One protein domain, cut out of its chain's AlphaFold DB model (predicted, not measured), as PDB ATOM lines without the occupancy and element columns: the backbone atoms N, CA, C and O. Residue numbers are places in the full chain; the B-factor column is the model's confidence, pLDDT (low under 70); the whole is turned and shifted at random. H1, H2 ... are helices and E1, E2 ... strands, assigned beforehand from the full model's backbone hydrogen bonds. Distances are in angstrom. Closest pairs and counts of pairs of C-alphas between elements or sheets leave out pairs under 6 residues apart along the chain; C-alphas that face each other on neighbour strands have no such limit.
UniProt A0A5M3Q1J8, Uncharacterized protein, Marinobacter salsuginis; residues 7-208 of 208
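AT A GLANCE: This is residues 7 to 208 of the 208 residues of an uncharacterized protein of Marinobacter salsuginis (UniProt A0A5M3Q1J8). The domain is a closed barrel of eight parallel strands, E1 to E8, which follow each other round the ring in chain order, with helices packed round its outside. H1 and H6 sit side by side near E1 and E2, and H5 meets H6; H2 covers E2, H4 covers E5, and H3 meets H4 at a corner, while E5, E6 and E7 are joined by long loops with no named helix. The 202 printed residues hold six named helices and eight named strands in the order E1 H1 E2 H2 E3 H3 E4 H4 E5 E6 E7 H5 E8 H6, a mixed class of helices and strands. The whole is compact and rounded, with a radius of gyration of the C-alphas of 15.9 A and spans of 41 by 40 by 27 A.

HOW THE PARTS SIT: The barrel has E1, residues 7 to 10, E2, 30 to 36, E3, 60 to 65, E4, 90 to 93, E5, 113 to 118, E6, 130 to 133, E7, 151 to 158, and E8, 178 to 184. Its eight neighbour pairs are parallel: N 9 and O 31 of E1 and E2 are 2.9 A apart, N 34 and O 62 of E2 and E3 2.8 A, N 92 and O 63 of E3 and E4 2.8 A, N 115 and O 91 of E4 and E5 2.8 A, N 116 and O 130 of E5 and E6 2.8 A, and N 133 and O 157 of E6 and E7 2.8 A, each within hydrogen-bond range. E7 bends by 93 degrees at residue 154; N 181 of E8 and O 156 of E7 are 3.0 A apart. E8 closes the ring, with N 8 and O 182 of E1 and E8 at 2.8 A. H4, residues 101 to 109, lies outside the barrel over E5, at a height over the sheet of 9.9 A, and runs along the strands, at 16 degrees to E5 on the local plane. H2, residues 48 to 56, also lies outside, over E2 with 6 of its C-alphas and only just not over E3 with 2. H1, residues 18 to 27, H3, residues 68 to 76, H5, residues 167 to 173, and H6, residues 196 to 207, are on the barrel too. H1 and H6 only just touch, with 3 pairs of C-alphas within 8 A, the closest those of Leu 24 and Glu 200 at 7.0 A, at a shallow tilt of 4 degrees, the same way. H6 touches H5 with residues 202 to 206 alone, the closest C-alphas those of Val 202 and Val 167 at 7.1 A. H3 and H4 touch only at their ends, about perpendicular at 88 degrees, with the C-alphas of Thr 74 and Leu 103 5.9 A apart. H2 and H5 are apart. Five strand-helix-strand units, each two parallel neighbour strands with a helix between, have right-handed crossovers: E1, H1, E2; E2, H2, E3; E3, H3, E4; E4, H4, E5; E7, H5, E8. Every O i to N i+4 pair is within hydrogen-bond range in H1, H3, H4, H5 and H6, and 3 of 5 in H2.

IN THESE COORDINATES: E1 begins at C-alpha 7, (43.905, 52.043, 75.243). E8 is 20.1 A long and E2 19.0 A, from first to last C-alpha. H6, the longest helix by residues, is 15.8 A long and ends at C-alpha 207, (48.949, 60.823, 75.795). H1 is 14.1 A long.

THE WHOLE: The C-alphas farthest apart, those of Cys 76 and Asp 208, are 44.0 A apart. The printed part has no cut. The links E2 to H2, H3 to E4, E5 to E6, E6 to E7 and E8 to H6 are long. The mean pLDDT of the printed part is 90.1; residues 81 to 86 and 95 to 99 are under 70.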
ATOM      1  N   ILE A   7      45.322  51.941  74.884       98.75
ATOM      2  CA  ILE A   7      43.905  52.043  75.243       98.75
ATOM      3  C   ILE A   7      43.096  51.157  74.299       98.75
ATOM      4  O   ILE A   7      43.199  51.296  73.079       98.75
ATOM      5  N   THR A   8      42.278  50.274  74.864       98.62
ATOM      6  CA  THR A   8      41.274  49.522  74.114       98.62
ATOM      7  C   THR A   8      39.989  50.337  74.040       98.62
ATOM      8  O   THR A   8      39.388  50.674  75.064       98.62
ATOM      9  N   PHE A   9      39.549  50.643  72.822       98.12
ATOM     10  CA  PHE A   9      38.225  51.199  72.573       98.12
ATOM     11  C   PHE A   9      37.330  50.105  71.996       98.12
ATOM     12  O   PHE A   9      37.462  49.700  70.840       98.12
ATOM     13  N   THR A  10      36.431  49.611  72.836       95.44
ATOM     14  CA  THR A  10      35.559  48.476  72.559       95.44
ATOM     15  C   THR A  10      34.238  48.934  71.953       95.44
ATOM     16  O   THR A  10      33.645  49.930  72.368       95.44
ATOM     17  N   GLY A  11      33.734  48.158  70.997       93.00
ATOM     18  CA  GLY A  11      32.429  48.368  70.381       93.00
ATOM     19  C   GLY A  11      32.468  49.252  69.142       93.00
ATOM     20  O   GLY A  11      31.499  49.970  68.893       93.00
ATOM     21  N   ILE A  12      33.559  49.190  68.373       93.56
ATOM     22  CA  ILE A  12      33.575  49.738  67.018       93.56
ATOM     23  C   ILE A  12      32.416  49.144  66.207       93.56
ATOM     24  O   ILE A  12      32.112  47.953  66.315       93.56
ATOM     25  N   ASP A  13      31.737  49.986  65.437       94.69
ATOM     26  CA  ASP A  13      30.482  49.628  64.779       94.69
ATOM     27  C   ASP A  13      30.424  50.060  63.313       94.69
ATOM     28  O   ASP A  13      31.292  50.790  62.838       94.69
ATOM     29  N   ASP A  14      29.379  49.617  62.604       94.31
ATOM     30  CA  ASP A  14      29.189  49.812  61.157       94.31
ATOM     31  C   ASP A  14      29.161  51.287  60.706       94.31
ATOM     32  O   ASP A  14      29.229  51.556  59.508       94.31
ATOM     33  N   ARG A  15      29.041  52.257  61.624       95.50
ATOM     34  CA  ARG A  15      29.073  53.692  61.291       95.50
ATOM     35  C   ARG A  15      30.432  54.337  61.509       95.50
ATOM     36  O   ARG A  15      30.583  55.528  61.232       95.50
ATOM     37  N   THR A  16      31.399  53.587  62.019       96.81
ATOM     38  CA  THR A  16      32.716  54.132  62.329       96.81
ATOM     39  C   THR A  16      33.449  54.501  61.043       96.81
ATOM     40  O   THR A  16      33.593  53.683  60.137       96.81
ATOM     41  N   ASP A  17      33.959  55.732  60.972       97.75
ATOM     42  CA  ASP A  17      34.863  56.155  59.900       97.75
ATOM     43  C   ASP A  17      36.229  55.474  60.083       97.75
ATOM     44  O   ASP A  17      37.068  55.921  60.871       97.75
ATOM     45  N   LEU A  18      36.454  54.384  59.346       97.50
ATOM     46  CA  LEU A  18      37.684  53.596  59.435       97.50
ATOM     47  C   LEU A  18      38.930  54.349  58.956       97.50
ATOM     48  O   LEU A  18      40.020  54.092  59.458       97.50
ATOM     49  N   THR A  19      38.788  55.327  58.056       98.25
ATOM     50  CA  THR A  19      39.925  56.173  57.649       98.25
ATOM     51  C   THR A  19      40.359  57.070  58.801       98.25
ATOM     52  O   THR A  19      41.549  57.320  59.006       98.25
ATOM     53  N   ARG A  20      39.402  57.583  59.579       98.44
ATOM     54  CA  ARG A  20      39.710  58.364  60.776       98.44
ATOM     55  C   ARG A  20      40.222  57.481  61.916       98.44
ATOM     56  O   ARG A  20      41.167  57.890  62.589       98.44
ATOM     57  N   ALA A  21      39.656  56.290  62.103       98.38
ATOM     58  CA  ALA A  21      40.162  55.311  63.064       98.38
ATOM     59  C   ALA A  21      41.636  54.965  62.775       98.38
ATOM     60  O   ALA A  21      42.470  55.032  63.676       98.38
ATOM     61  N   ASP A  22      41.987  54.725  61.511       98.38
ATOM     62  CA  ASP A  22      43.361  54.440  61.083       98.38
ATOM     63  C   ASP A  22      44.340  55.568  61.438       98.38
ATOM     64  O   ASP A  22      45.393  55.336  62.039       98.38
ATOM     65  N   LYS A  23      43.954  56.820  61.169       98.56
ATOM     66  CA  LYS A  23      44.753  57.999  61.538       98.56
ATOM     67  C   LYS A  23      44.953  58.118  63.048       98.56
ATOM     68  O   LYS A  23      46.045  58.478  63.486       98.56
ATOM     69  N   LEU A  24      43.920  57.830  63.841       98.56
ATOM     70  CA  LEU A  24      44.009  57.861  65.302       98.56
ATOM     71  C   LEU A  24      44.942  56.767  65.823       98.56
ATOM     72  O   LEU A  24      45.819  57.064  66.632       98.56
ATOM     73  N   ALA A  25      44.809  55.537  65.328       98.06
ATOM     74  CA  ALA A  25      45.654  54.415  65.739       98.06
ATOM     75  C   ALA A  25      47.096  54.511  65.215       98.06
ATOM     76  O   ALA A  25      48.011  53.939  65.802       98.06
ATOM     77  N   SER A  26      47.326  55.280  64.150       97.50
ATOM     78  CA  SER A  26      48.673  55.647  63.699       97.50
ATOM     79  C   SER A  26      49.336  56.697  64.599       97.50
ATOM     80  O   SER A  26      50.561  56.821  64.601       97.50
ATOM     81  N   ARG A  27      48.547  57.475  65.355       98.19
ATOM     82  CA  ARG A  27      49.036  58.539  66.247       98.19
ATOM     83  C   ARG A  27      49.158  58.090  67.703       98.19
ATOM     84  O   ARG A  27      50.085  58.511  68.389       98.19
ATOM     85  N   TYR A  28      48.219  57.283  68.178       98.50
ATOM     86  CA  TYR A  28      48.122  56.851  69.568       98.50
ATOM     87  C   TYR A  28      48.149  55.322  69.657       98.50
ATOM     88  O   TYR A  28      47.659  54.656  68.746       98.50
ATOM     89  N   PRO A  29      48.668  54.739  70.754       98.19
ATOM     90  CA  PRO A  29      48.651  53.293  70.946       98.19
ATOM     91  C   PRO A  29      47.218  52.825  71.246       98.19
ATOM     92  O   PRO A  29      46.754  52.844  72.389       98.19
ATOM     93  N   ILE A  30      46.505  52.444  70.189       98.50
ATOM     94  CA  ILE A  30      45.102  52.039  70.234       98.50
ATOM     95  C   ILE A  30      44.958  50.549  69.928       98.50
ATOM     96  O   ILE A  30      45.591  50.004  69.017       98.50
ATOM     97  N   GLU A  31      44.066  49.913  70.678       98.56
ATOM     98  CA  GLU A  31      43.440  48.654  70.312       98.56
ATOM     99  C   GLU A  31      41.949  48.867  70.001       98.56
ATOM    100  O   GLU A  31      41.231  49.522  70.759       98.56
ATOM    101  N   TRP A  32      41.471  48.271  68.909       97.69
ATOM    102  CA  TRP A  32      40.058  48.252  68.539       97.69
ATOM    103  C   TRP A  32      39.393  46.964  69.030       97.69
ATOM    104  O   TRP A  32      39.673  45.873  68.525       97.69
ATOM    105  N   GLY A  33      38.504  47.093  70.014       95.56
ATOM    106  CA  GLY A  33      37.729  45.979  70.553       95.56
ATOM    107  C   GLY A  33      36.452  45.738  69.747       95.56
ATOM    108  O   GLY A  33      35.616  46.631  69.597       95.56
ATOM    109  N   VAL A  34      36.268  44.518  69.253       93.44
ATOM    110  CA  VAL A  34      35.117  44.102  68.438       93.44
ATOM    111  C   VAL A  34      34.218  43.185  69.252       93.44
ATOM    112  O   VAL A  34      34.604  42.067  69.587       93.44
ATOM    113  N   LEU A  35      32.993  43.625  69.540       91.06
ATOM    114  CA  LEU A  35      32.012  42.797  70.238       91.06
ATOM    115  C   LEU A  35      31.438  41.731  69.303       91.06
ATOM    116  O   LEU A  35      30.924  42.033  68.227       91.06
ATOM    117  N   MET A  36      31.477  40.477  69.747       87.31
ATOM    118  CA  MET A  36      30.994  39.328  68.986       87.31
ATOM    119  C   MET A  36      29.983  38.529  69.804       87.31
ATOM    120  O   MET A  36      30.226  38.143  70.949       87.31
ATOM    121  N   SER A  37      28.830  38.245  69.202       83.31
ATOM    122  CA  SER A  37      27.780  37.432  69.814       83.31
ATOM    123  C   SER A  37      27.004  36.661  68.755       83.31
ATOM    124  O   SER A  37      26.768  37.160  67.655       83.31
ATOM    125  N   VAL A  38      26.528  35.466  69.108       78.00
ATOM    126  CA  VAL A  38      25.601  34.692  68.270       78.00
ATOM    127  C   VAL A  38      24.239  35.379  68.167       78.00
ATOM    128  O   VAL A  38      23.635  35.364  67.097       78.00
ATOM    129  N   HIS A  39      23.772  36.017  69.244       79.50
ATOM    130  CA  HIS A  39      22.389  36.492  69.361       79.50
ATOM    131  C   HIS A  39      22.249  38.011  69.427       79.50
ATOM    132  O   HIS A  39      21.254  38.547  68.941       79.50
ATOM    133  N   ALA A  40      23.216  38.720  70.014       77.75
ATOM    134  CA  ALA A  40      23.130  40.170  70.126       77.75
ATOM    135  C   ALA A  40      23.443  40.845  68.780       77.75
ATOM    136  O   ALA A  40      24.366  40.444  68.065       77.75
ATOM    137  N   ARG A  41      22.615  41.827  68.413       75.31
ATOM    138  CA  ARG A  41      22.622  42.506  67.103       75.31
ATOM    139  C   ARG A  41      22.305  44.000  67.216       75.31
ATOM    140  O   ARG A  41      21.799  44.597  66.273       75.31
ATOM    141  N   ASP A  42      22.509  44.593  68.392       85.00
ATOM    142  CA  ASP A  42      22.382  46.046  68.516       85.00
ATOM    143  C   ASP A  42      23.588  46.762  67.887       85.00
ATOM    144  O   ASP A  42      24.522  46.119  67.408       85.00
ATOM    145  N   ALA A  43      23.562  48.098  67.903       86.31
ATOM    146  CA  ALA A  43      24.570  48.958  67.283       86.31
ATOM    147  C   ALA A  43      26.017  48.654  67.704       86.31
ATOM    148  O   ALA A  43      26.935  49.077  67.022       86.31
ATOM    149  N   ARG A  44      26.245  47.937  68.807       88.38
ATOM    150  CA  ARG A  44      27.583  47.637  69.326       88.38
ATOM    151  C   ARG A  44      28.242  46.436  68.642       88.38
ATOM    152  O   ARG A  44      29.433  46.220  68.838       88.38
ATOM    153  N   PHE A  45      27.468  45.637  67.906       89.81
ATOM    154  CA  PHE A  45      27.922  44.421  67.235       89.81
ATOM    155  C   PHE A  45      28.061  44.696  65.732       89.81
ATOM    156  O   PHE A  45      27.039  44.740  65.042       89.81
ATOM    157  N   PRO A  46      29.286  44.895  65.214       90.50
ATOM    158  CA  PRO A  46      29.494  45.223  63.810       90.50
ATOM    159  C   PRO A  46      29.156  44.054  62.879       90.50
ATOM    160  O   PRO A  46      29.181  42.878  63.254       90.50
ATOM    161  N   SER A  47      28.887  44.388  61.622       89.88
ATOM    162  CA  SER A  47      28.720  43.430  60.537       89.88
ATOM    163  C   SER A  47      30.029  42.710  60.187       89.88
ATOM    164  O   SER A  47      31.135  43.195  60.426       89.88
ATOM    165  N   ASN A  48      29.922  41.560  59.512       87.12
ATOM    166  CA  ASN A  48      31.092  40.850  58.978       87.12
ATOM    167  C   ASN A  48      31.900  41.687  57.973       87.12
ATOM    168  O   ASN A  48      33.098  41.446  57.813       87.12
ATOM    169  N   GLN A  49      31.244  42.627  57.282       89.62
ATOM    170  CA  GLN A  49      31.908  43.556  56.376       89.62
ATOM    171  C   GLN A  49      32.798  44.514  57.170       89.62
ATOM    172  O   GLN A  49      33.999  44.535  56.925       89.62
ATOM    173  N   MET A  50      32.248  45.191  58.181       91.81
ATOM    174  CA  MET A  50      33.006  46.078  59.071       91.81
ATOM    175  C   MET A  50      34.180  45.350  59.741       91.81
ATOM    176  O   MET A  50      35.307  45.830  59.709       91.81
ATOM    177  N   ILE A  51      33.970  44.127  60.246       90.31
ATOM    178  CA  ILE A  51      35.057  43.297  60.802       90.31
ATOM    179  C   ILE A  51      36.135  42.991  59.749       90.31
ATOM    180  O   ILE A  51      37.307  42.852  60.084       90.31
ATOM    181  N   SER A  52      35.753  42.829  58.480       89.75
ATOM    182  CA  SER A  52      36.703  42.589  57.392       89.75
ATOM    183  C   SER A  52      37.477  43.822  56.973       89.75
ATOM    184  O   SER A  52      38.598  43.663  56.525       89.75
ATOM    185  N   GLU A  53      36.882  45.003  57.054       92.25
ATOM    186  CA  GLU A  53      37.542  46.258  56.693       92.25
ATOM    187  C   GLU A  53      38.453  46.735  57.837       92.25
ATOM    188  O   GLU A  53      39.529  47.277  57.600       92.25
ATOM    189  N   LEU A  54      38.078  46.447  59.088       91.88
ATOM    190  CA  LEU A  54      38.863  46.786  60.275       91.88
ATOM    191  C   LEU A  54      40.238  46.100  60.327       91.88
ATOM    192  O   LEU A  54      41.139  46.596  61.002       91.88
ATOM    193  N   THR A  55      40.433  44.973  59.636       87.12
ATOM    194  CA  THR A  55      41.733  44.277  59.637       87.12
ATOM    195  C   THR A  55      42.861  45.148  59.112       87.12
ATOM    196  O   THR A  55      43.987  45.038  59.598       87.12
ATOM    197  N   ASP A  56      42.535  46.029  58.168       91.00
ATOM    198  CA  ASP A  56      43.497  46.866  57.455       91.00
ATOM    199  C   ASP A  56      43.754  48.203  58.171       91.00
ATOM    200  O   ASP A  56      44.679  48.927  57.818       91.00
ATOM    201  N   VAL A  57      42.964  48.520  59.202       95.06
ATOM    202  CA  VAL A  57      43.117  49.719  60.038       95.06
ATOM    203  C   VAL A  57      44.294  49.535  60.992       95.06
ATOM    204  O   VAL A  57      44.454  48.464  61.573       95.06
ATOM    205  N   ALA A  58      45.113  50.562  61.209       96.25
ATOM    206  CA  ALA A  58      46.215  50.525  62.168       96.25
ATOM    207  C   ALA A  58      45.768  50.200  63.610       96.25
ATOM    208  O   ALA A  58      44.606  50.350  63.996       96.25
ATOM    209  N   GLY A  59      46.735  49.788  64.432       95.25
ATOM    210  CA  GLY A  59      46.511  49.404  65.826       95.25
ATOM    211  C   GLY A  59      46.221  47.915  66.004       95.25
ATOM    212  O   GLY A  59      46.101  47.154  65.038       95.25
ATOM    213  N   ARG A  60      46.147  47.504  67.271       95.69
ATOM    214  CA  ARG A  60      45.796  46.129  67.645       95.69
ATOM    215  C   ARG A  60      44.295  45.905  67.514       95.69
ATOM    216  O   ARG A  60      43.516  46.858  67.521       95.69
ATOM    217  N   LYS A  61      43.880  44.648  67.429       95.50
ATOM    218  CA  LYS A  61      42.473  44.255  67.408       95.50
ATOM    219  C   LYS A  61      42.228  43.204  68.472       95.50
ATOM    220  O   LYS A  61      42.952  42.211  68.552       95.50
ATOM    221  N   SER A  62      41.167  43.391  69.248       94.88
ATOM    222  CA  SER A  62      40.704  42.394  70.206       94.88
ATOM    223  C   SER A  62      39.296  41.922  69.869       94.88
ATOM    224  O   SER A  62      38.398  42.718  69.605       94.88
ATOM    225  N   ALA A  63      39.088  40.607  69.872       92.69
ATOM    226  CA  ALA A  63      37.761  40.023  69.742       92.69
ATOM    227  C   ALA A  63      37.146  39.820  71.124       92.69
ATOM    228  O   ALA A  63      37.688  39.097  71.955       92.69
ATOM    229  N   HIS A  64      35.989  40.425  71.366       91.44
ATOM    230  CA  HIS A  64      35.276  40.362  72.638       91.44
ATOM    231  C   HIS A  64      34.122  39.376  72.520       91.44
ATOM    232  O   HIS A  64      33.034  39.708  72.041       91.44
ATOM    233  N   LEU A  65      34.370  38.137  72.943       88.06
ATOM    234  CA  LEU A  65      33.406  37.049  72.862       88.06
ATOM    235  C   LEU A  65      32.392  37.158  74.002       88.06
ATOM    236  O   LEU A  65      32.755  37.106  75.179       88.06
ATOM    237  N   CYS A  66      31.111  37.271  73.648       81.94
ATOM    238  CA  CYS A  66      29.995  37.393  74.584       81.94
ATOM    239  C   CYS A  66      28.991  36.240  74.423       81.94
ATOM    240  O   CYS A  66      28.755  35.742  73.319       81.94
ATOM    241  N   GLY A  67      28.326  35.867  75.522       82.31
ATOM    242  CA  GLY A  67      27.263  34.853  75.514       82.31
ATOM    243  C   GLY A  67      27.775  33.491  75.048       82.31
ATOM    244  O   GLY A  67      28.797  33.019  75.535       82.31
ATOM    245  N   ASP A  68      27.089  32.877  74.086       82.62
ATOM    246  CA  ASP A  68      27.393  31.528  73.595       82.62
ATOM    247  C   ASP A  68      28.824  31.361  73.084       82.62
ATOM    248  O   ASP A  68      29.429  30.319  73.311       82.62
ATOM    249  N   TYR A  69      29.411  32.392  72.471       83.94
ATOM    250  CA  TYR A  69      30.812  32.336  72.051       83.94
ATOM    251  C   TYR A  69      31.775  32.226  73.236       83.94
ATOM    252  O   TYR A  69      32.700  31.415  73.198       83.94
ATOM    253  N   ALA A  70      31.526  32.973  74.314       83.12
ATOM    254  CA  ALA A  70      32.292  32.834  75.550       83.12
ATOM    255  C   ALA A  70      32.064  31.457  76.194       83.12
ATOM    256  O   ALA A  70      33.013  30.832  76.671       83.12
ATOM    257  N   SER A  71      30.821  30.964  76.175       82.81
ATOM    258  CA  SER A  71      30.456  29.651  76.716       82.81
ATOM    259  C   SER A  71      31.151  28.510  75.974       82.81
ATOM    260  O   SER A  71      31.706  27.631  76.624       82.81
ATOM    261  N   ILE A  72      31.180  28.531  74.638       82.81
ATOM    262  CA  ILE A  72      31.873  27.521  73.820       82.81
ATOM    263  C   ILE A  72      33.357  27.490  74.179       82.81
ATOM    264  O   ILE A  72      33.897  26.424  74.462       82.81
ATOM    265  N   LEU A  73      34.002  28.654  74.244       82.31
ATOM    266  CA  LEU A  73      35.421  28.726  74.568       82.31
ATOM    267  C   LEU A  73      35.703  28.197  75.986       82.31
ATOM    268  O   LEU A  73      36.620  27.406  76.200       82.31
ATOM    269  N   THR A  74      34.854  28.563  76.945       82.25
ATOM    270  CA  THR A  74      34.975  28.165  78.355       82.25
ATOM    271  C   THR A  74      34.721  26.668  78.575       82.25
ATOM    272  O   THR A  74      35.437  26.023  79.344       82.25
ATOM    273  N   VAL A  75      33.691  26.109  77.930       82.31
ATOM    274  CA  VAL A  75      33.197  24.739  78.161       82.31
ATOM    275  C   VAL A  75      33.870  23.730  77.238       82.31
ATOM    276  O   VAL A  75      34.278  22.667  77.698       82.31
ATOM    277  N   CYS A  76      34.001  24.057  75.954       81.75
ATOM    278  CA  CYS A  76      34.522  23.146  74.938       81.75
ATOM    279  C   CYS A  76      36.030  23.304  74.718       81.75
ATOM    280  O   CYS A  76      36.657  22.386  74.199       81.75
ATOM    281  N   GLY A  77      36.626  24.437  75.107       81.38
ATOM    282  CA  GLY A  77      38.056  24.672  74.906       81.38
ATOM    283  C   GLY A  77      38.436  24.895  73.439       81.38
ATOM    284  O   GLY A  77      39.564  24.609  73.049       81.38
ATOM    285  N   THR A  78      37.498  25.378  72.623       81.75
ATOM    286  CA  THR A  78      37.685  25.614  71.186       81.75
ATOM    287  C   THR A  78      37.139  26.980  70.794       81.75
ATOM    288  O   THR A  78      36.127  27.420  71.343       81.75
ATOM    289  N   PHE A  79      37.758  27.637  69.814       81.69
ATOM    290  CA  PHE A  79      37.179  28.845  69.230       81.69
ATOM    291  C   PHE A  79      35.849  28.519  68.526       81.69
ATOM    292  O   PHE A  79      35.718  27.445  67.936       81.69
ATOM    293  N   PRO A  80      34.834  29.394  68.626       73.62
ATOM    294  CA  PRO A  80      33.555  29.164  67.966       73.62
ATOM    295  C   PRO A  80      33.699  29.264  66.441       73.62
ATOM    296  O   PRO A  80      34.473  30.066  65.954       73.62
ATOM    297  N   GLU A  81      32.932  28.516  65.655       67.31
ATOM    298  CA  GLU A  81      32.931  28.663  64.189       67.31
ATOM    299  C   GLU A  81      31.809  29.619  63.723       67.31
ATOM    300  O   GLU A  81      30.713  29.580  64.292       67.31
ATOM    301  N   PRO A  82      32.008  30.461  62.685       62.00
ATOM    302  CA  PRO A  82      33.258  30.749  61.981       62.00
ATOM    303  C   PRO A  82      34.009  31.930  62.625       62.00
ATOM    304  O   PRO A  82      33.872  33.080  62.197       62.00
ATOM    305  N   PHE A  83      34.823  31.678  63.647       66.94
ATOM    306  CA  PHE A  83      35.745  32.677  64.180       66.94
ATOM    307  C   PHE A  83      37.009  32.689  63.321       66.94
ATOM    308  O   PHE A  83      37.815  31.761  63.339       66.94
ATOM    309  N   LYS A  84      37.171  33.740  62.512       63.97
ATOM    310  CA  LYS A  84      38.357  33.896  61.663       63.97
ATOM    311  C   LYS A  84      39.509  34.456  62.486       63.97
ATOM    312  O   LYS A  84      39.674  35.666  62.600       63.97
ATOM    313  N   LEU A  85      40.276  33.512  63.010       58.41
ATOM    314  CA  LEU A  85      41.446  33.642  63.868       58.41
ATOM    315  C   LEU A  85      42.431  34.747  63.406       58.41
ATOM    316  O   LEU A  85      42.663  35.691  64.150       58.41
ATOM    317  N   GLY A  86      42.878  34.756  62.144       61.53
ATOM    318  CA  GLY A  86      43.955  35.654  61.669       61.53
ATOM    319  C   GLY A  86      43.661  37.163  61.558       61.53
ATOM    320  O   GLY A  86      44.346  37.851  60.808       61.53
ATOM    321  N   ARG A  87      42.621  37.681  62.221       77.62
ATOM    322  CA  ARG A  87      42.212  39.102  62.184       77.62
ATOM    323  C   ARG A  87      42.425  39.849  63.500       77.62
ATOM    324  O   ARG A  87      42.261  41.068  63.523       77.62
ATOM    325  N   PHE A  88      42.743  39.133  64.573       91.06
ATOM    326  CA  PHE A  88      42.812  39.674  65.926       91.06
ATOM    327  C   PHE A  88      44.149  39.343  66.577       91.06
ATOM    328  O   PHE A  88      44.699  38.275  66.354       91.06
ATOM    329  N   ASP A  89      44.645  40.244  67.414       93.12
ATOM    330  CA  ASP A  89      45.837  40.015  68.232       93.12
ATOM    331  C   ASP A  89      45.452  39.381  69.578       93.12
ATOM    332  O   ASP A  89      46.189  38.573  70.148       93.12
ATOM    333  N   ARG A  90      44.274  39.753  70.101       94.06
ATOM    334  CA  ARG A  90      43.816  39.374  71.446       94.06
ATOM    335  C   ARG A  90      42.387  38.848  71.425       94.06
ATOM    336  O   ARG A  90      41.562  39.271  70.613       94.06
ATOM    337  N   VAL A  91      42.065  37.951  72.352       92.25
ATOM    338  CA  VAL A  91      40.702  37.435  72.532       92.25
ATOM    339  C   VAL A  91      40.272  37.615  73.975       92.25
ATOM    340  O   VAL A  91      40.858  37.039  74.887       92.25
ATOM    341  N   GLN A  92      39.209  38.385  74.175       91.75
ATOM    342  CA  GLN A  92      38.598  38.610  75.470       91.75
ATOM    343  C   GLN A  92      37.376  37.725  75.669       91.75
ATOM    344  O   GLN A  92      36.465  37.688  74.839       91.75
ATOM    345  N   VAL A  93      37.334  37.052  76.814       87.56
ATOM    346  CA  VAL A  93      36.200  36.226  77.226       87.56
ATOM    347  C   VAL A  93      35.382  36.995  78.253       87.56
ATOM    348  O   VAL A  93      35.761  37.108  79.420       87.56
ATOM    349  N   ASN A  94      34.243  37.531  77.815       75.06
ATOM    350  CA  ASN A  94      33.354  38.299  78.680       75.06
ATOM    351  C   ASN A  94      32.374  37.372  79.405       75.06
ATOM    352  O   ASN A  94      31.619  36.620  78.788       75.06
ATOM    353  N   GLY A  95      32.321  37.462  80.735       67.69
ATOM    354  CA  GLY A  95      31.310  36.762  81.525       67.69
ATOM    355  C   GLY A  95      31.709  36.536  82.977       67.69
ATOM    356  O   GLY A  95      32.786  36.914  83.417       67.69
ATOM    357  N   ARG A  96      30.811  35.898  83.739       59.62
ATOM    358  CA  ARG A  96      31.069  35.454  85.127       59.62
ATOM    359  C   ARG A  96      31.895  34.165  85.196       59.62
ATOM    360  O   ARG A  96      31.975  33.546  86.254       59.62
ATOM    361  N   TRP A  97      32.413  33.714  84.062       57.34
ATOM    362  CA  TRP A  97      33.040  32.415  83.936       57.34
ATOM    363  C   TRP A  97      34.417  32.482  84.582       57.34
ATOM    364  O   TRP A  97      35.325  33.141  84.084       57.34
ATOM    365  N   ALA A  98      34.516  31.860  85.755       54.44
ATOM    366  CA  ALA A  98      35.769  31.668  86.461       54.44
ATOM    367  C   ALA A  98      36.794  30.988  85.543       54.44
ATOM    368  O   ALA A  98      36.418  30.266  84.620       54.44
ATOM    369  N   GLN A  99      38.078  31.203  85.829       65.25
ATOM    370  CA  GLN A  99      39.191  30.500  85.193       65.25
ATOM    371  C   GLN A  99      38.883  28.998  85.122       65.25
ATOM    372  O   GLN A  99      38.805  28.319  86.148       65.25
ATOM    373  N   THR A 100      38.658  28.482  83.914       72.00
ATOM    374  CA  THR A 100      38.512  27.044  83.687       72.00
ATOM    375  C   THR A 100      39.829  26.484  83.162       72.00
ATOM    376  O   THR A 100      40.569  27.201  82.482       72.00
ATOM    377  N   PRO A 101      40.119  25.190  83.394       81.75
ATOM    378  CA  PRO A 101      41.281  24.536  82.792       81.75
ATOM    379  C   PRO A 101      41.344  24.704  81.268       81.75
ATOM    380  O   PRO A 101      42.427  24.810  80.703       81.75
ATOM    381  N   ASN A 102      40.184  24.792  80.607       86.50
ATOM    382  CA  ASN A 102      40.094  25.033  79.170       86.50
ATOM    383  C   ASN A 102      40.605  26.421  78.775       86.50
ATOM    384  O   ASN A 102      41.335  26.527  77.799       86.50
ATOM    385  N   LEU A 103      40.263  27.472  79.527       83.50
ATOM    386  CA  LEU A 103      40.737  28.828  79.236       83.50
ATOM    387  C   LEU A 103      42.248  28.949  79.446       83.50
ATOM    388  O   LEU A 103      42.925  29.538  78.610       83.50
ATOM    389  N   THR A 104      42.792  28.331  80.498       87.75
ATOM    390  CA  THR A 104      44.247  28.263  80.722       87.75
ATOM    391  C   THR A 104      44.953  27.495  79.605       87.75
ATOM    392  O   THR A 104      46.009  27.920  79.133       87.75
ATOM    393  N   LYS A 105      44.362  26.381  79.157       88.50
ATOM    394  CA  LYS A 105      44.877  25.587  78.039       88.50
ATOM    395  C   LYS A 105      44.883  26.397  76.746       88.50
ATOM    396  O   LYS A 105      45.928  26.506  76.120       88.50
ATOM    397  N   ILE A 106      43.751  27.011  76.390       88.19
ATOM    398  CA  ILE A 106      43.650  27.868  75.204       88.19
ATOM    399  C   ILE A 106      44.687  28.979  75.290       88.19
ATOM    400  O   ILE A 106      45.443  29.139  74.351       88.19
ATOM    401  N   ALA A 107      44.788  29.691  76.411       90.62
ATOM    402  CA  ALA A 107      45.767  30.761  76.572       90.62
ATOM    403  C   ALA A 107      47.222  30.293  76.384       90.62
ATOM    404  O   ALA A 107      48.039  31.043  75.869       90.62
ATOM    405  N   SER A 108      47.540  29.051  76.762       90.69
ATOM    406  CA  SER A 108      48.884  28.475  76.595       90.69
ATOM    407  C   SER A 108      49.179  27.975  75.176       90.69
ATOM    408  O   SER A 108      50.335  27.950  74.768       90.69
ATOM    409  N   GLU A 109      48.161  27.501  74.457       89.56
ATOM    410  CA  GLU A 109      48.311  26.817  73.160       89.56
ATOM    411  C   GLU A 109      47.949  27.705  71.959       89.56
ATOM    412  O   GLU A 109      48.264  27.378  70.816       89.56
ATOM    413  N   SER A 110      47.260  28.812  72.216       86.50
ATOM    414  CA  SER A 110      46.790  29.783  71.234       86.50
ATOM    415  C   SER A 110      47.896  30.752  70.816       86.50
ATOM    416  O   SER A 110      48.735  31.142  71.621       86.50
ATOM    417  N   GLU A 111      47.839  31.221  69.569       87.12
ATOM    418  CA  GLU A 111      48.640  32.361  69.094       87.12
ATOM    419  C   GLU A 111      48.108  33.724  69.587       87.12
ATOM    420  O   GLU A 111      48.825  34.718  69.548       87.12
ATOM    421  N   TYR A 112      46.859  33.768  70.066       89.62
ATOM    422  CA  TYR A 112      46.201  34.960  70.611       89.62
ATOM    423  C   TYR A 112      46.542  35.194  72.078       89.62
ATOM    424  O   TYR A 112      46.489  34.264  72.889       89.62
ATOM    425  N   GLU A 113      46.714  36.462  72.446       93.25
ATOM    426  CA  GLU A 113      46.721  36.872  73.849       93.25
ATOM    427  C   GLU A 113      45.297  36.769  74.421       93.25
ATOM    428  O   GLU A 113      44.398  37.539  74.067       93.25
ATOM    429  N   VAL A 114      45.069  35.805  75.313       92.31
ATOM    430  CA  VAL A 114      43.756  35.597  75.939       92.31
ATOM    431  C   VAL A 114      43.583  36.528  77.135       92.31
ATOM    432  O   VAL A 114      44.455  36.618  77.998       92.31
ATOM    433  N   ILE A 115      42.431  37.193  77.207       93.50
ATOM    434  CA  ILE A 115      42.057  38.129  78.269       93.50
ATOM    435  C   ILE A 115      40.850  37.577  79.022       93.50
ATOM    436  O   ILE A 115      39.806  37.291  78.426       93.50
ATOM    437  N   LEU A 116      40.967  37.488  80.344       91.00
ATOM    438  CA  LEU A 116      39.880  37.100  81.235       91.00
ATOM    439  C   LEU A 116      39.411  38.290  82.067       91.00
ATOM    440  O   LEU A 116      40.205  38.979  82.707       91.00
ATOM    441  N   GLN A 117      38.102  38.519  82.092       89.38
ATOM    442  CA  GLN A 117      37.517  39.548  82.944       89.38
ATOM    443  C   GLN A 117      37.456  39.066  84.403       89.38
ATOM    444  O   GLN A 117      36.939  37.985  84.689       89.38
ATOM    445  N   THR A 118      37.911  39.892  85.343       88.81
ATOM    446  CA  THR A 118      37.902  39.603  86.782       88.81
ATOM    447  C   THR A 118      37.239  40.721  87.587       88.81
ATOM    448  O   THR A 118      37.177  41.877  87.173       88.81
ATOM    449  N   ARG A 119      36.728  40.359  88.765       89.88
ATOM    450  CA  ARG A 119      36.238  41.285  89.807       89.88
ATOM    451  C   ARG A 119      37.097  41.239  91.069       89.88
ATOM    452  O   ARG A 119      36.746  41.850  92.074       89.88
ATOM    453  N   SER A 120      38.166  40.447  91.039       90.50
ATOM    454  CA  SER A 120      39.082  40.296  92.159       90.50
ATOM    455  C   SER A 120      39.808  41.612  92.433       90.50
ATOM    456  O   SER A 120      40.188  42.318  91.505       90.50
ATOM    457  N   MET A 121      40.046  41.907  93.711       93.44
ATOM    458  CA  MET A 121      40.889  43.029  94.149       93.44
ATOM    459  C   MET A 121      42.384  42.674  94.162       93.44
ATOM    460  O   MET A 121      43.198  43.419  94.700       93.44
ATOM    461  N   ALA A 122      42.747  41.547  93.550       93.00
ATOM    462  CA  ALA A 122      44.117  41.148  93.271       93.00
ATOM    463  C   ALA A 122      44.171  40.425  91.921       93.00
ATOM    464  O   ALA A 122      43.320  39.569  91.650       93.00
ATOM    465  N   PHE A 123      45.169  40.762  91.107       93.12
ATOM    466  CA  PHE A 123      45.433  40.079  89.844       93.12
ATOM    467  C   PHE A 123      46.198  38.772  90.066       93.12
ATOM    468  O   PHE A 123      47.063  38.685  90.942       93.12
ATOM    469  N   ASN A 124      45.910  37.767  89.245       89.81
ATOM    470  CA  ASN A 124      46.652  36.512  89.232       89.81
ATOM    471  C   ASN A 124      47.927  36.649  88.405       89.81
ATOM    472  O   ASN A 124      47.894  37.030  87.234       89.81
ATOM    473  N   THR A 125      49.058  36.297  89.011       85.19
ATOM    474  CA  THR A 125      50.374  36.407  88.376       85.19
ATOM    475  C   THR A 125      50.883  35.073  87.843       85.19
ATOM    476  O   THR A 125      50.417  34.004  88.246       85.19
ATOM    477  N   GLY A 126      51.802  35.130  86.872       86.25
ATOM    478  CA  GLY A 126      52.421  33.941  86.271       86.25
ATOM    479  C   GLY A 126      51.463  33.059  85.460       86.25
ATOM    480  O   GLY A 126      51.734  31.874  85.277       86.25
ATOM    481  N   GLN A 127      50.335  33.611  85.012       89.25
ATOM    482  CA  GLN A 127      49.346  32.903  84.201       89.25
ATOM    483  C   GLN A 127      49.628  33.082  82.702       89.25
ATOM    484  O   GLN A 127      50.182  34.109  82.310       89.25
ATOM    485  N   PRO A 128      49.206  32.133  81.844       91.56
ATOM    486  CA  PRO A 128      49.335  32.258  80.389       91.56
ATOM    487  C   PRO A 128      48.325  33.243  79.769       91.56
ATOM    488  O   PRO A 128      48.304  33.417  78.557       91.56
ATOM    489  N   PHE A 129      47.465  33.867  80.579       91.88
ATOM    490  CA  PHE A 129      46.453  34.836  80.159       91.88
ATOM    491  C   PHE A 129      46.639  36.180  80.868       91.88
ATOM    492  O   PHE A 129      47.254  36.274  81.933       91.88
ATOM    493  N   PHE A 130      46.029  37.215  80.299       94.19
ATOM    494  CA  PHE A 130      45.925  38.544  80.887       94.19
ATOM    495  C   PHE A 130      44.597  38.699  81.630       94.19
ATOM    496  O   PHE A 130      43.592  38.086  81.266       94.19
ATOM    497  N   GLU A 131      44.563  39.552  82.650       94.00
ATOM    498  CA  GLU A 131      43.335  39.852  83.389       94.00
ATOM    499  C   GLU A 131      42.883  41.294  83.160       94.00
ATOM    500  O   GLU A 131      43.696  42.217  83.191       94.00
ATOM    501  N   LEU A 132      41.579  41.482  82.956       94.88
ATOM    502  CA  LEU A 132      40.908  42.778  82.873       94.88
ATOM    503  C   LEU A 132      40.007  42.957  84.097       94.88
ATOM    504  O   LEU A 132      39.017  42.240  84.249       94.88
ATOM    505  N   PHE A 133      40.316  43.916  84.964       94.56
ATOM    506  CA  PHE A 133      39.453  44.259  86.087       94.56
ATOM    507  C   PHE A 133      38.224  45.049  85.613       94.56
ATOM    508  O   PHE A 133      38.361  46.165  85.117       94.56
ATOM    509  N   ASP A 134      37.025  44.500  85.830       91.06
ATOM    510  CA  ASP A 134      35.742  45.195  85.655       91.06
ATOM    511  C   ASP A 134      34.847  44.949  86.874       91.06
ATOM    512  O   ASP A 134      34.187  43.909  86.989       91.06
ATOM    513  N   CYS A 135      34.759  45.938  87.768       84.06
ATOM    514  CA  CYS A 135      33.961  45.854  88.997       84.06
ATOM    515  C   CYS A 135      32.475  45.537  88.740       84.06
ATOM    516  O   CYS A 135      31.782  44.953  89.576       84.06
ATOM    517  N   SER A 136      31.975  45.911  87.565       81.19
ATOM    518  CA  SER A 136      30.564  45.893  87.208       81.19
ATOM    519  C   SER A 136      30.204  44.720  86.292       81.19
ATOM    520  O   SER A 136      29.043  44.310  86.226       81.19
ATOM    521  N   GLY A 137      31.207  44.119  85.645       75.25
ATOM    522  CA  GLY A 137      31.075  43.112  84.594       75.25
ATOM    523  C   GLY A 137      30.233  43.604  83.420       75.25
ATOM    524  O   GLY A 137      29.195  43.010  83.126       75.25
ATOM    525  N   GLY A 138      30.644  44.712  82.812       76.50
ATOM    526  CA  GLY A 138      30.062  45.267  81.594       76.50
ATOM    527  C   GLY A 138      28.916  46.257  81.804       76.50
ATOM    528  O   GLY A 138      28.260  46.630  80.839       76.50
ATOM    529  N   GLN A 139      28.640  46.700  83.036       81.50
ATOM    530  CA  GLN A 139      27.594  47.707  83.305       81.50
ATOM    531  C   GLN A 139      28.122  49.147  83.233       81.50
ATOM    532  O   GLN A 139      27.367  50.093  83.457       81.50
ATOM    533  N   GLY A 140      29.422  49.331  82.977       81.12
ATOM    534  CA  GLY A 140      30.035  50.650  82.820       81.12
ATOM    535  C   GLY A 140      30.004  51.502  84.092       81.12
ATOM    536  O   GLY A 140      29.933  52.732  84.004       81.12
ATOM    537  N   ARG A 141      30.023  50.872  85.275       88.69
ATOM    538  CA  ARG A 141      30.070  51.592  86.556       88.69
ATOM    539  C   ARG A 141      31.503  51.991  86.873       88.69
ATOM    540  O   ARG A 141      32.403  51.169  86.752       88.69
ATOM    541  N   PHE A 142      31.680  53.241  87.287       90.62
ATOM    542  CA  PHE A 142      32.958  53.723  87.791       90.62
ATOM    543  C   PHE A 142      33.208  53.091  89.175       90.62
ATOM    544  O   PHE A 142      32.313  53.169  90.022       90.62
ATOM    545  N   PRO A 143      34.343  52.409  89.398       92.19
ATOM    546  CA  PRO A 143      34.634  51.755  90.669       92.19
ATOM    547  C   PRO A 143      34.965  52.765  91.775       92.19
ATOM    548  O   PRO A 143      35.541  53.813  91.512       92.19
ATOM    549  N   GLU A 144      34.667  52.412  93.027       92.25
ATOM    550  CA  GLU A 144      35.192  53.140  94.196       92.25
ATOM    551  C   GLU A 144      36.648  52.762  94.493       92.25
ATOM    552  O   GLU A 144      37.432  53.600  94.922       92.25
ATOM    553  N   ASN A 145      37.009  51.498  94.249       93.31
ATOM    554  CA  ASN A 145      38.343  50.949  94.479       93.31
ATOM    555  C   ASN A 145      38.734  50.032  93.316       93.31
ATOM    556  O   ASN A 145      37.874  49.362  92.736       93.31
ATOM    557  N   ILE A 146      40.031  49.967  93.024       96.25
ATOM    558  CA  ILE A 146      40.613  49.071  92.019       96.25
ATOM    559  C   ILE A 146      41.804  48.306  92.617       96.25
ATOM    560  O   ILE A 146      42.405  48.791  93.579       96.25
ATOM    561  N   PRO A 147      42.131  47.100  92.117       96.31
ATOM    562  CA  PRO A 147      43.352  46.400  92.507       96.31
ATOM    563  C   PRO A 147      44.595  47.236  92.177       96.31
ATOM    564  O   PRO A 147      44.615  47.953  91.180       96.31
ATOM    565  N   ALA A 148      45.643  47.106  92.991       96.19
ATOM    566  CA  ALA A 148      46.957  47.643  92.650       96.19
ATOM    567  C   ALA A 148      47.614  46.813  91.533       96.19
ATOM    568  O   ALA A 148      47.284  45.640  91.327       96.19
ATOM    569  N   LEU A 149      48.583  47.409  90.839       96.19
ATOM    570  CA  LEU A 149      49.397  46.696  89.857       96.19
ATOM    571  C   LEU A 149      50.176  45.545  90.523       96.19
ATOM    572  O   LEU A 149      50.729  45.736  91.609       96.19
ATOM    573  N   PRO A 150      50.257  44.361  89.885       93.19
ATOM    574  CA  PRO A 150      50.834  43.173  90.511       93.19
ATOM    575  C   PRO A 150      52.372  43.107  90.479       93.19
ATOM    576  O   PRO A 150      52.939  42.165  91.028       93.19
ATOM    577  N   GLY A 151      53.056  44.059  89.832       89.94
ATOM    578  CA  GLY A 151      54.512  44.066  89.649       89.94
ATOM    579  C   GLY A 151      54.943  44.425  88.221       89.94
ATOM    580  O   GLY A 151      54.119  44.539  87.314       89.94
ATOM    581  N   THR A 152      56.250  44.604  88.007       83.69
ATOM    582  CA  THR A 152      56.836  45.156  86.765       83.69
ATOM    583  C   THR A 152      56.677  44.284  85.524       83.69
ATOM    584  O   THR A 152      56.634  44.816  84.413       83.69
ATOM    585  N   ASP A 153      56.567  42.969  85.698       82.25
ATOM    586  CA  ASP A 153      56.720  42.011  84.596       82.25
ATOM    587  C   ASP A 153      55.393  41.618  83.938       82.25
ATOM    588  O   ASP A 153      55.388  40.924  82.921       82.25
ATOM    589  N   GLN A 154      54.262  42.074  84.482       86.88
ATOM    590  CA  GLN A 154      52.941  41.672  84.015       86.88
ATOM    591  C   GLN A 154      52.115  42.864  83.540       86.88
ATOM    592  O   GLN A 154      52.103  43.937  84.145       86.88
ATOM    593  N   LEU A 155      51.414  42.646  82.431       95.81
ATOM    594  CA  LEU A 155      50.434  43.567  81.880       95.81
ATOM    595  C   LEU A 155      49.047  43.200  82.431       95.81
ATOM    596  O   LEU A 155      48.637  42.044  82.351       95.81
ATOM    597  N   VAL A 156      48.317  44.175  82.973       97.00
ATOM    598  CA  VAL A 156      46.934  43.996  83.458       97.00
ATOM    599  C   VAL A 156      46.013  45.097  82.947       97.00
ATOM    600  O   VAL A 156      46.456  46.185  82.592       97.00
ATOM    601  N   GLY A 157      44.724  44.807  82.872       97.19
ATOM    602  CA  GLY A 157      43.734  45.702  82.299       97.19
ATOM    603  C   GLY A 157      42.828  46.294  83.353       97.19
ATOM    604  O   GLY A 157      42.473  45.625  84.323       97.19
ATOM    605  N   TYR A 158      42.358  47.508  83.095       97.50
ATOM    606  CA  TYR A 158      41.309  48.141  83.882       97.50
ATOM    607  C   TYR A 158      40.163  48.628  83.001       97.50
ATOM    608  O   TYR A 158      40.385  49.260  81.970       97.50
ATOM    609  N   SER A 159      38.930  48.386  83.428       95.94
ATOM    610  CA  SER A 159      37.730  48.900  82.777       95.94
ATOM    611  C   SER A 159      36.685  49.351  83.805       95.94
ATOM    612  O   SER A 159      36.900  49.325  85.021       95.94
ATOM    613  N   GLY A 160      35.537  49.809  83.305       93.69
ATOM    614  CA  GLY A 160      34.396  50.212  84.126       93.69
ATOM    615  C   GLY A 160      34.260  51.728  84.249       93.69
ATOM    616  O   GLY A 160      34.963  52.391  85.002       93.69
ATOM    617  N   GLY A 161      33.314  52.300  83.498       94.56
ATOM    618  CA  GLY A 161      32.949  53.718  83.609       94.56
ATOM    619  C   GLY A 161      34.009  54.715  83.127       94.56
ATOM    620  O   GLY A 161      33.836  55.918  83.337       94.56
ATOM    621  N   ILE A 162      35.071  54.244  82.472       97.19
ATOM    622  CA  ILE A 162      36.148  55.071  81.917       97.19
ATOM    623  C   ILE A 162      35.670  55.752  80.635       97.19
ATOM    624  O   ILE A 162      35.151  55.085  79.748       97.19
ATOM    625  N   GLY A 163      35.867  57.065  80.531       97.62
ATOM    626  CA  GLY A 163      35.648  57.854  79.318       97.62
ATOM    627  C   GLY A 163      36.211  59.272  79.453       97.62
ATOM    628  O   GLY A 163      36.896  59.566  80.434       97.62
ATOM    629  N   PRO A 164      35.902  60.194  78.523       98.19
ATOM    630  CA  PRO A 164      36.536  61.513  78.473       98.19
ATOM    631  C   PRO A 164      36.404  62.351  79.749       98.19
ATOM    632  O   PRO A 164      37.253  63.196  79.992       98.19
ATOM    633  N   ALA A 165      35.339  62.158  80.530       97.50
ATOM    634  CA  ALA A 165      35.102  62.898  81.769       97.50
ATOM    635  C   ALA A 165      35.743  62.249  83.007       97.50
ATOM    636  O   ALA A 165      35.821  62.891  84.047       97.50
ATOM    637  N   THR A 166      36.150  60.981  82.920       97.44
ATOM    638  CA  THR A 166      36.526  60.161  84.082       97.44
ATOM    639  C   THR A 166      37.906  59.519  83.957       97.44
ATOM    640  O   THR A 166      38.434  59.029  84.949       97.44
ATOM    641  N   VAL A 167      38.520  59.528  82.766       98.31
ATOM    642  CA  VAL A 167      39.785  58.826  82.497       98.31
ATOM    643  C   VAL A 167      40.933  59.318  83.376       98.31
ATOM    644  O   VAL A 167      41.657  58.507  83.940       98.31
ATOM    645  N   ILE A 168      41.059  60.632  83.567       98.00
ATOM    646  CA  ILE A 168      42.110  61.218  84.406       98.00
ATOM    647  C   ILE A 168      41.950  60.788  85.863       98.00
ATOM    648  O   ILE A 168      42.935  60.447  86.510       98.00
ATOM    649  N   ASP A 169      40.726  60.776  86.385       96.81
ATOM    650  CA  ASP A 169      40.490  60.373  87.770       96.81
ATOM    651  C   ASP A 169      40.675  58.867  87.958       96.81
ATOM    652  O   ASP A 169      41.294  58.464  88.938       96.81
ATOM    653  N   TYR A 170      40.273  58.048  86.982       97.38
ATOM    654  CA  TYR A 170      40.547  56.609  87.004       97.38
ATOM    655  C   TYR A 170      42.055  56.328  87.032       97.38
ATOM    656  O   TYR A 170      42.535  55.553  87.853       97.38
ATOM    657  N   LEU A 171      42.837  56.992  86.175       97.62
ATOM    658  CA  LEU A 171      44.289  56.808  86.127       97.62
ATOM    659  C   LEU A 171      44.996  57.254  87.420       97.62
ATOM    660  O   LEU A 171      46.069  56.737  87.725       97.62
ATOM    661  N   LYS A 172      44.424  58.188  88.195       96.75
ATOM    662  CA  LYS A 172      44.944  58.549  89.530       96.75
ATOM    663  C   LYS A 172      44.735  57.445  90.565       96.75
ATOM    664  O   LYS A 172      45.477  57.426  91.538       96.75
ATOM    665  N   MET A 173      43.748  56.567  90.374       96.12
ATOM    666  CA  MET A 173      43.477  55.448  91.283       96.12
ATOM    667  C   MET A 173      44.458  54.284  91.098       96.12
ATOM    668  O   MET A 173      44.536  53.421  91.965       96.12
ATOM    669  N   ILE A 174      45.162  54.212  89.960       96.44
ATOM    670  CA  ILE A 174      46.064  53.095  89.662       96.44
ATOM    671  C   ILE A 174      47.359  53.276  90.452       96.44
ATOM    672  O   ILE A 174      48.186  54.136  90.141       96.44
ATOM    673  N   GLU A 175      47.541  52.419  91.452       94.81
ATOM    674  CA  GLU A 175      48.715  52.385  92.321       94.81
ATOM    675  C   GLU A 175      49.632  51.189  92.010       94.81
ATOM    676  O   GLU A 175      49.219  50.190  91.416       94.81
ATOM    677  N   GLY A 176      50.896  51.281  92.436       92.81
ATOM    678  CA  GLY A 176      51.898  50.218  92.302       92.81
ATOM    679  C   GLY A 176      52.812  50.320  91.071       92.81
ATOM    680  O   GLY A 176      52.820  51.298  90.315       92.81
ATOM    681  N   GLU A 177      53.625  49.282  90.874       90.94
ATOM    682  CA  GLU A 177      54.549  49.152  89.744       90.94
ATOM    683  C   GLU A 177      54.078  48.071  88.770       90.94
ATOM    684  O   GLU A 177      53.552  47.049  89.194       90.94
ATOM    685  N   GLY A 178      54.230  48.309  87.465       92.25
ATOM    686  CA  GLY A 178      53.712  47.407  86.438       92.25
ATOM    687  C   GLY A 178      53.234  48.097  85.174       92.25
ATOM    688  O   GLY A 178      53.160  49.333  85.093       92.25
ATOM    689  N   ARG A 179      52.909  47.263  84.189       95.75
ATOM    690  CA  ARG A 179      52.338  47.658  82.902       95.75
ATOM    691  C   ARG A 179      50.827  47.495  82.965       95.75
ATOM    692  O   ARG A 179      50.319  46.568  83.590       95.75
ATOM    693  N   PHE A 180      50.100  48.388  82.306       98.00
ATOM    694  CA  PHE A 180      48.652  48.260  82.230       98.00
ATOM    695  C   PHE A 180      48.076  48.832  80.944       98.00
ATOM    696  O   PHE A 180      48.693  49.687  80.308       98.00
ATOM    697  N   TRP A 181      46.873  48.383  80.603       98.50
ATOM    698  CA  TRP A 181      46.008  49.023  79.615       98.50
ATOM    699  C   TRP A 181      44.688  49.439  80.269       98.50
ATOM    700  O   TRP A 181      44.338  48.973  81.359       98.50
ATOM    701  N   ILE A 182      43.956  50.328  79.605       98.44
ATOM    702  CA  ILE A 182      42.584  50.679  79.987       98.44
ATOM    703  C   ILE A 182      41.626  50.327  78.850       98.44
ATOM    704  O   ILE A 182      41.994  50.443  77.684       98.44
ATOM    705  N   ASP A 183      40.411  49.905  79.189       97.81
ATOM    706  CA  ASP A 183      39.365  49.505  78.242       97.81
ATOM    707  C   ASP A 183      38.086  50.321  78.471       97.81
ATOM    708  O   ASP A 183      37.635  50.511  79.610       97.81
ATOM    709  N   MET A 184      37.501  50.821  77.382       96.12
ATOM    710  CA  MET A 184      36.248  51.564  77.409       96.12
ATOM    711  C   MET A 184      35.311  51.211  76.257       96.12
ATOM    712  O   MET A 184      35.729  51.073  75.115       96.12
ATOM    713  N   GLU A 185      34.014  51.148  76.570       94.38
ATOM    714  CA  GLU A 185      32.934  50.855  75.617       94.38
ATOM    715  C   GLU A 185      31.857  51.951  75.697       94.38
ATOM    716  O   GLU A 185      31.857  52.915  74.936       94.38
ATOM    717  N   GLY A 186      30.969  51.889  76.692       93.50
ATOM    718  CA  GLY A 186      29.772  52.735  76.704       93.50
ATOM    719  C   GLY A 186      30.007  54.244  76.862       93.50
ATOM    720  O   GLY A 186      29.139  55.031  76.496       93.50
ATOM    721  N   ARG A 187      31.151  54.682  77.404       96.00
ATOM    722  CA  ARG A 187      31.454  56.115  77.623       96.00
ATOM    723  C   ARG A 187      32.182  56.783  76.454       96.00
ATOM    724  O   ARG A 187      32.454  57.979  76.537       96.00
ATOM    725  N   VAL A 188      32.457  56.041  75.384       96.44
ATOM    726  CA  VAL A 188      32.938  56.571  74.097       96.44
ATOM    727  C   VAL A 188      31.865  56.456  73.015       96.44
ATOM    728  O   VAL A 188      32.159  56.338  71.830       96.44
ATOM    729  N   ARG A 189      30.597  56.498  73.436       96.06
ATOM    730  CA  ARG A 189      29.440  56.511  72.546       96.06
ATOM    731  C   ARG A 189      28.670  57.821  72.626       96.06
ATOM    732  O   ARG A 189      28.445  58.346  73.715       96.06
ATOM    733  N   SER A 190      28.141  58.238  71.482       95.88
ATOM    734  CA  SER A 190      27.170  59.323  71.345       95.88
ATOM    735  C   SER A 190      25.906  58.796  70.681       95.88
ATOM    736  O   SER A 190      25.939  58.229  69.591       95.88
ATOM    737  N   ASN A 191      24.760  58.951  71.352       93.38
ATOM    738  CA  ASN A 191      23.463  58.445  70.877       93.38
ATOM    739  C   ASN A 191      23.481  56.943  70.513       93.38
ATOM    740  O   ASN A 191      22.826  56.518  69.563       93.38
ATOM    741  N   GLY A 192      24.247  56.147  71.267       91.75
ATOM    742  CA  GLY A 192      24.376  54.699  71.077       91.75
ATOM    743  C   GLY A 192      25.427  54.263  70.051       91.75
ATOM    744  O   GLY A 192      25.740  53.077  70.000       91.75
ATOM    745  N   TRP A 193      26.021  55.190  69.300       95.94
ATOM    746  CA  TRP A 193      27.037  54.908  68.280       95.94
ATOM    747  C   TRP A 193      28.436  55.215  68.787       95.94
ATOM    748  O   TRP A 193      28.605  56.124  69.599       95.94
ATOM    749  N   PHE A 194      29.416  54.453  68.318       97.31
ATOM    750  CA  PHE A 194      30.826  54.661  68.608       97.31
ATOM    751  C   PHE A 194      31.278  56.032  68.089       97.31
ATOM    752  O   PHE A 194      31.009  56.393  66.943       97.31
ATOM    753  N   ASP A 195      31.918  56.824  68.949       98.19
ATOM    754  CA  ASP A 195      32.210  58.230  68.675       98.19
ATOM    755  C   ASP A 195      33.719  58.506  68.707       98.19
ATOM    756  O   ASP A 195      34.348  58.569  69.768       98.19
ATOM    757  N   LEU A 196      34.292  58.722  67.520       98.56
ATOM    758  CA  LEU A 196      35.718  58.993  67.353       98.56
ATOM    759  C   LEU A 196      36.163  60.347  67.930       98.56
ATOM    760  O   LEU A 196      37.342  60.488  68.249       98.56
ATOM    761  N   ASP A 197      35.263  61.318  68.127       98.62
ATOM    762  CA  ASP A 197      35.597  62.561  68.836       98.62
ATOM    763  C   ASP A 197      35.846  62.281  70.322       98.62
ATOM    764  O   ASP A 197      36.765  62.839  70.926       98.62
ATOM    765  N   LEU A 198      35.059  61.381  70.923       98.62
ATOM    766  CA  LEU A 198      35.257  60.966  72.315       98.62
ATOM    767  C   LEU A 198      36.519  60.112  72.468       98.62
ATOM    768  O   LEU A 198      37.260  60.309  73.432       98.62
ATOM    769  N   VAL A 199      36.785  59.214  71.513       98.56
ATOM    770  CA  VAL A 199      38.032  58.432  71.434       98.56
ATOM    771  C   VAL A 199      39.243  59.364  71.393       98.56
ATOM    772  O   VAL A 199      40.119  59.284  72.253       98.56
ATOM    773  N   GLU A 200      39.265  60.303  70.446       98.75
ATOM    774  CA  GLU A 200      40.364  61.256  70.290       98.75
ATOM    775  C   GLU A 200      40.550  62.116  71.545       98.75
ATOM    776  O   GLU A 200      41.673  62.282  72.022       98.75
ATOM    777  N   LYS A 201      39.456  62.594  72.149       98.75
ATOM    778  CA  LYS A 201      39.500  63.375  73.391       98.75
ATOM    779  C   LYS A 201      40.075  62.589  74.573       98.75
ATOM    780  O   LYS A 201      40.713  63.181  75.445       98.75
ATOM    781  N   VAL A 202      39.831  61.280  74.651       98.69
ATOM    782  CA  VAL A 202      40.482  60.414  75.647       98.69
ATOM    783  C   VAL A 202      41.971  60.313  75.347       98.69
ATOM    784  O   VAL A 202      42.777  60.552  76.242       98.69
ATOM    785  N   CYS A 203      42.346  60.005  74.103       98.62
ATOM    786  CA  CYS A 203      43.747  59.878  73.711       98.62
ATOM    787  C   CYS A 203      44.548  61.149  74.008       98.62
ATOM    788  O   CYS A 203      45.608  61.053  74.614       98.62
ATOM    789  N   GLN A 204      44.020  62.326  73.664       98.56
ATOM    790  CA  GLN A 204      44.654  63.614  73.955       98.56
ATOM    791  C   GLN A 204      44.877  63.810  75.459       98.56
ATOM    792  O   GLN A 204      45.974  64.146  75.877       98.56
ATOM    793  N   GLN A 205      43.872  63.532  76.293       98.44
ATOM    794  CA  GLN A 205      44.009  63.668  77.749       98.44
ATOM    795  C   GLN A 205      45.032  62.703  78.364       98.44
ATOM    796  O   GLN A 205      45.626  63.011  79.395       98.44
ATOM    797  N   VAL A 206      45.202  61.517  77.778       98.38
ATOM    798  CA  VAL A 206      46.080  60.470  78.315       98.38
ATOM    799  C   VAL A 206      47.508  60.587  77.781       98.38
ATOM    800  O   VAL A 206      48.462  60.334  78.524       98.38
ATOM    801  N   TYR A 207      47.676  60.933  76.504       98.06
ATOM    802  CA  TYR A 207      48.949  60.823  75.795       98.06
ATOM    803  C   TYR A 207      49.611  62.146  75.431       98.06
ATOM    804  O   TYR A 207      50.846  62.141  75.389       98.06
ATOM    805  N   ASP A 208      48.865  63.236  75.248       95.56
ATOM    806  CA  ASP A 208      49.444  64.565  75.000       95.56
ATOM    807  C   ASP A 208      49.810  65.259  76.331       95.56
ATOM    808  O   ASP A 208      50.864  65.933  76.368       95.56
TER     809      ASP A 208